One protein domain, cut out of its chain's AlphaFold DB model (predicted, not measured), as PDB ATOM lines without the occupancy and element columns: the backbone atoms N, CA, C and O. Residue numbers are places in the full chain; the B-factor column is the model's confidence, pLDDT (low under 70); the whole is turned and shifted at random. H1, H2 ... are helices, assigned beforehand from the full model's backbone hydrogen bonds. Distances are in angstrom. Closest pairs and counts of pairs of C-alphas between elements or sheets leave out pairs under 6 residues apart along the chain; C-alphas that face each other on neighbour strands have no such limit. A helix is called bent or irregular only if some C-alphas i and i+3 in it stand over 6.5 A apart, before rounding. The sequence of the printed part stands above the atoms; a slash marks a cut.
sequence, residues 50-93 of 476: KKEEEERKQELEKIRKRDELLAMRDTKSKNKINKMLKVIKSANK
ATOM      1  N   LYS A  50     -37.798  41.816   1.062       89.56
ATOM      2  CA  LYS A  50     -37.842  40.345   1.104       89.56
ATOM      3  C   LYS A  50     -36.632  39.751   1.835       89.56
ATOM      4  O   LYS A  50     -36.805  38.798   2.588       89.56
ATOM      5  N   LYS A  51     -35.431  40.310   1.633       89.69
ATOM      6  CA  LYS A  51     -34.215  39.870   2.333       89.69
ATOM      7  C   LYS A  51     -34.272  40.197   3.831       89.69
ATOM      8  O   LYS A  51     -33.955  39.336   4.641       89.69
ATOM      9  N   GLU A  52     -34.709  41.401   4.189       86.38
ATOM     10  CA  GLU A  52     -34.876  41.837   5.583       86.38
ATOM     11  C   GLU A  52     -35.931  40.993   6.319       86.38
ATOM     12  O   GLU A  52     -35.712  40.569   7.451       86.38
ATOM     13  N   GLU A  53     -37.051  40.668   5.667       78.69
ATOM     14  CA  GLU A  53     -38.050  39.752   6.223       78.69
ATOM     15  C   GLU A  53     -37.517  38.331   6.438       78.69
ATOM     16  O   GLU A  53     -37.891  37.684   7.416       78.69
ATOM     17  N   GLU A  54     -36.699  37.818   5.519       86.00
ATOM     18  CA  GLU A  54     -36.082  36.495   5.634       86.00
ATOM     19  C   GLU A  54     -35.075  36.457   6.792       86.00
ATOM     20  O   GLU A  54     -35.140  35.566   7.639       86.00
ATOM     21  N   GLU A  55     -34.212  37.468   6.890       77.94
ATOM     22  CA  GLU A  55     -33.244  37.633   7.976       77.94
ATOM     23  C   GLU A  55     -33.946  37.761   9.337       77.94
ATOM     24  O   GLU A  55     -33.645  37.008  10.267       77.94
ATOM     25  N   ARG A  56     -34.987  38.596   9.427       80.75
ATOM     26  CA  ARG A  56     -35.803  38.763  10.640       80.75
ATOM     27  C   ARG A  56     -36.555  37.487  11.037       80.75
ATOM     28  O   ARG A  56     -36.702  37.215  12.228       80.75
ATOM     29  N   LYS A  57     -37.017  36.677  10.075       82.50
ATOM     30  CA  LYS A  57     -37.603  35.349  10.352       82.50
ATOM     31  C   LYS A  57     -36.546  34.396  10.915       82.50
ATOM     32  O   LYS A  57     -36.800  33.773  11.944       82.50
ATOM     33  N   GLN A  58     -35.343  34.356  10.335       84.19
ATOM     34  CA  GLN A  58     -34.232  33.557  10.868       84.19
ATOM     35  C   GLN A  58     -33.802  34.007  12.275       84.19
ATOM     36  O   GLN A  58     -33.456  33.167  13.106       84.19
ATOM     37  N   GLU A  59     -33.813  35.306  12.580       81.81
ATOM     38  CA  GLU A  59     -33.559  35.810  13.938       81.81
ATOM     39  C   GLU A  59     -34.636  35.372  14.931       81.81
ATOM     40  O   GLU A  59     -34.305  34.859  16.002       81.81
ATOM     41  N   LEU A  60     -35.915  35.503  14.572       82.12
ATOM     42  CA  LEU A  60     -37.025  35.043  15.408       82.12
ATOM     43  C   LEU A  60     -36.980  33.526  15.637       82.12
ATOM     44  O   LEU A  60     -37.243  33.077  16.752       82.12
ATOM     45  N   GLU A  61     -36.581  32.733  14.642       86.12
ATOM     46  CA  GLU A  61     -36.348  31.293  14.807       86.12
ATOM     47  C   GLU A  61     -35.147  30.990  15.713       86.12
ATOM     48  O   GLU A  61     -35.246  30.116  16.576       86.12
ATOM     49  N   LYS A  62     -34.035  31.730  15.597       87.88
ATOM     50  CA  LYS A  62     -32.877  31.605  16.507       87.88
ATOM     51  C   LYS A  62     -33.257  31.947  17.951       87.88
ATOM     52  O   LYS A  62     -32.858  31.224  18.866       87.88
ATOM     53  N   ILE A  63     -34.042  33.008  18.163       85.19
ATOM     54  CA  ILE A  63     -34.567  33.405  19.480       85.19
ATOM     55  C   ILE A  63     -35.508  32.321  20.012       85.19
ATOM     56  O   ILE A  63     -35.280  31.802  21.101       85.19
ATOM     57  N   ARG A  64     -36.492  31.883  19.218       90.62
ATOM     58  CA  ARG A  64     -37.433  30.819  19.598       90.62
ATOM     59  C   ARG A  64     -36.716  29.519  19.970       90.62
ATOM     60  O   ARG A  64     -37.027  28.940  21.004       90.62
ATOM     61  N   LYS A  65     -35.724  29.095  19.182       91.56
ATOM     62  CA  LYS A  65     -34.913  27.890  19.435       91.56
ATOM     63  C   LYS A  65     -34.040  28.028  20.686       91.56
ATOM     64  O   LYS A  65     -33.874  27.070  21.438       91.56
ATOM     65  N   ARG A  66     -33.495  29.221  20.949       84.81
ATOM     66  CA  ARG A  66     -32.796  29.534  22.206       84.81
ATOM     67  C   ARG A  66     -33.747  29.432  23.401       84.81
ATOM     68  O   ARG A  66     -33.379  28.828  24.408       84.81
ATOM     69  N   ASP A  67     -34.936  30.011  23.297       87.25
ATOM     70  CA  ASP A  67     -35.911  30.051  24.386       87.25
ATOM     71  C   ASP A  67     -36.524  28.671  24.652       87.25
ATOM     72  O   ASP A  67     -36.696  28.297  25.809       87.25
ATOM     73  N   GLU A  68     -36.727  27.857  23.615       92.00
ATOM     74  CA  GLU A  68     -37.089  26.439  23.712       92.00
ATOM     75  C   GLU A  68     -36.027  25.628  24.478       92.00
ATOM     76  O   GLU A  68     -36.348  24.937  25.448       92.00
ATOM     77  N   LEU A  69     -34.741  25.785  24.139       83.00
ATOM     78  CA  LEU A  69     -33.635  25.150  24.872       83.00
ATOM     79  C   LEU A  69     -33.513  25.659  26.324       83.00
ATOM     80  O   LEU A  69     -33.129  24.907  27.225       83.00
ATOM     81  N   LEU A  70     -33.853  26.926  26.585       82.12
ATOM     82  CA  LEU A  70     -33.923  27.481  27.940       82.12
ATOM     83  C   LEU A  70     -35.156  26.988  28.713       82.12
ATOM     84  O   LEU A  70     -35.076  26.833  29.938       82.12
ATOM     85  N   ALA A  71     -36.270  26.710  28.034       87.69
ATOM     86  CA  ALA A  71     -37.477  26.127  28.610       87.69
ATOM     87  C   ALA A  71     -37.234  24.668  29.022       87.69
ATOM     88  O   ALA A  71     -37.446  24.346  30.192       87.69
ATOM     89  N   MET A  72     -36.652  23.849  28.134       85.44
ATOM     90  CA  MET A  72     -36.269  22.449  28.401       85.44
ATOM     91  C   MET A  72     -35.214  22.277  29.513       85.44
ATOM     92  O   MET A  72     -34.954  21.162  29.956       85.44
ATOM     93  N   ARG A  73     -34.587  23.357  30.002       86.19
ATOM     94  CA  ARG A  73     -33.614  23.288  31.102       86.19
ATOM     95  C   ARG A  73     -34.300  23.272  32.472       86.19
ATOM     96  O   ARG A  73     -34.841  24.294  32.898       86.19
ATOM     97  N   ASP A  74     -34.157  22.179  33.219       89.50
ATOM     98  CA  ASP A  74     -34.646  22.043  34.603       89.50
ATOM     99  C   ASP A  74     -34.268  23.208  35.528       89.50
ATOM    100  O   ASP A  74     -33.188  23.797  35.422       89.50
ATOM    101  N   THR A  75     -35.097  23.468  36.542       85.88
ATOM    102  CA  THR A  75     -34.818  24.449  37.609       85.88
ATOM    103  C   THR A  75     -33.533  24.127  38.383       85.88
ATOM    104  O   THR A  75     -32.740  25.025  38.671       85.88
ATOM    105  N   LYS A  76     -33.257  22.843  38.651       90.56
ATOM    106  CA  LYS A  76     -32.006  22.379  39.282       90.56
ATOM    107  C   LYS A  76     -30.787  22.705  38.410       90.56
ATOM    108  O   LYS A  76     -29.810  23.268  38.905       90.56
ATOM    109  N   SER A  77     -30.878  22.447  37.106       84.81
ATOM    110  CA  SER A  77     -29.841  22.769  36.115       84.81
ATOM    111  C   SER A  77     -29.664  24.282  35.934       84.81
ATOM    112  O   SER A  77     -28.532  24.771  35.895       84.81
ATOM    113  N   LYS A  78     -30.764  25.054  35.936       84.94
ATOM    114  CA  LYS A  78     -30.763  26.527  35.979       84.94
ATOM    115  C   LYS A  78     -29.997  27.042  37.203       84.94
ATOM    116  O   LYS A  78     -29.099  27.870  37.052       84.94
ATOM    117  N   ASN A  79     -30.264  26.491  38.384       88.94
ATOM    118  CA  ASN A  79     -29.607  26.891  39.628       88.94
ATOM    119  C   ASN A  79     -28.133  26.458  39.699       88.94
ATOM    120  O   ASN A  79     -27.305  27.234  40.176       88.94
ATOM    121  N   LYS A  80     -27.768  25.272  39.186       92.19
ATOM    122  CA  LYS A  80     -26.364  24.828  39.089       92.19
ATOM    123  C   LYS A  80     -25.548  25.760  38.190       92.19
ATOM    124  O   LYS A  80     -24.474  26.198  38.595       92.19
ATOM    125  N   ILE A  81     -26.082  26.124  37.023       84.69
ATOM    126  CA  ILE A  81     -25.423  27.050  36.090       84.69
ATOM    127  C   ILE A  81     -25.344  28.460  36.679       84.69
ATOM    128  O   ILE A  81     -24.287  29.073  36.606       84.69
ATOM    129  N   ASN A  82     -26.388  28.960  37.344       86.12
ATOM    130  CA  ASN A  82     -26.336  30.276  37.991       86.12
ATOM    131  C   ASN A  82     -25.333  30.320  39.161       86.12
ATOM    132  O   ASN A  82     -24.617  31.309  39.301       86.12
ATOM    133  N   LYS A  83     -25.219  29.250  39.965       90.50
ATOM    134  CA  LYS A  83     -24.176  29.123  41.002       90.50
ATOM    135  C   LYS A  83     -22.776  29.094  40.386       90.50
ATOM    136  O   LYS A  83     -21.919  29.861  40.811       90.50
ATOM    137  N   MET A  84     -22.566  28.273  39.357       86.94
ATOM    138  CA  MET A  84     -21.290  28.170  38.643       86.94
ATOM    139  C   MET A  84     -20.897  29.501  37.990       86.94
ATOM    140  O   MET A  84     -19.780  29.964  38.178       86.94
ATOM    141  N   LEU A  85     -21.830  30.179  37.315       81.50
ATOM    142  CA  LEU A  85     -21.621  31.520  36.770       81.50
ATOM    143  C   LEU A  85     -21.348  32.551  37.865       81.50
ATOM    144  O   LEU A  85     -20.562  33.453  37.619       81.50
ATOM    145  N   LYS A  86     -21.954  32.446  39.055       84.19
ATOM    146  CA  LYS A  86     -21.643  33.347  40.175       84.19
ATOM    147  C   LYS A  86     -20.211  33.134  40.669       84.19
ATOM    148  O   LYS A  86     -19.501  34.121  40.805       84.19
ATOM    149  N   VAL A  87     -19.780  31.879  40.840       80.94
ATOM    150  CA  VAL A  87     -18.411  31.511  41.254       80.94
ATOM    151  C   VAL A  87     -17.372  31.908  40.200       80.94
ATOM    152  O   VAL A  87     -16.390  32.560  40.539       80.94
ATOM    153  N   ILE A  88     -17.603  31.596  38.920       72.94
ATOM    154  CA  ILE A  88     -16.693  31.958  37.820       72.94
ATOM    155  C   ILE A  88     -16.663  33.478  37.621       72.94
ATOM    156  O   ILE A  88     -15.590  34.046  37.467       72.94
ATOM    157  N   LYS A  89     -17.808  34.174  37.678       69.50
ATOM    158  CA  LYS A  89     -17.825  35.643  37.582       69.50
ATOM    159  C   LYS A  89     -17.187  36.320  38.788       69.50
ATOM    160  O   LYS A  89     -16.665  37.405  38.591       69.50
ATOM    161  N   SER A  90     -17.214  35.736  39.993       65.00
ATOM    162  CA  SER A  90     -16.471  36.277  41.141       65.00
ATOM    163  C   SER A  90     -14.976  35.970  41.059       65.00
ATOM    164  O   SER A  90     -14.181  36.872  41.294       65.00
ATOM    165  N   ALA A  91     -14.590  34.752  40.663       60.81
ATOM    166  CA  ALA A  91     -13.189  34.358  40.496       60.81
ATOM    167  C   ALA A  91     -12.503  35.147  39.369       60.81
ATOM    168  O   ALA A  91     -11.382  35.613  39.526       60.81
ATOM    169  N   ASN A  92     -13.217  35.384  38.268       57.47
ATOM    170  CA  ASN A  92     -12.720  36.195  37.164       57.47
ATOM    171  C   ASN A  92     -12.941  37.701  37.393       57.47
ATOM    172  O   ASN A  92     -12.504  38.479  36.559       57.47
ATOM    173  N   LYS A  93     -13.610  38.161  38.467       66.12
ATOM    174  CA  LYS A  93     -13.814  39.609  38.692       66.12
ATOM    175  C   LYS A  93     -12.498  40.306  39.029       66.12
ATOM    176  O   LYS A  93     -12.247  41.368  38.473       66.12
TER     177      LYS A  93
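AT A GLANCE: This is residues 50 to 93 of the 476 residues of the protein "Protein SPT2 homolog" of Phlebotomus kandelakii (UniProt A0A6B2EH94). Two straight helices joined end to end by a three-residue link make an open L, with H1 as the longer arm and H2 as the shorter. The arms do not fold back on each other, and the space between them is empty. The printed part has 44 residues, with two named helices in the order H1, H2 and no named strand; the class is all helix. The whole is extended, with a radius of gyration of the C-alphas of 15.9 A, and flat, with spans of 46 by 26 by 6 A.

HOW THE PARTS SIT: H1, residues 50 to 71, comes first along the printed part. A tight link of 3 residues, 72 to 74, leads to H2, residues 75 to 93. H1 and H2 are apart, with no C-alpha of the one within 8 A of the other. Residues 50 to 69, 71 to 77 and 79 to 93 stand free, with no C-alpha 8 or more residues away along the chain within 10 A. In both H1 and H2 every O i to N i+4 pair is within hydrogen-bond range.

IN THESE COORDINATES: H1 runs from C-alpha 50 at (-37.842, 40.345, 1.104) to C-alpha 71 at (-37.477, 26.127, 28.610), 31.0 A from first to last C-alpha. H2 begins with C-alpha 75 at (-34.818, 24.449, 37.609) and ends with C-alpha 93 at (-13.814, 39.609, 38.692), a length of 25.9 A. Neither helix is bent or irregular. Along H1 the change is greatest in z, along H2 in x.

THE WHOLE: The two C-alphas farthest apart are those of Lys 50 and Ala 91, at 46.9 A. The printed part has no cut, and its one link is tight. The mean pLDDT of the printed part is 83.0; residues 89 to 93, in H2, are under 70.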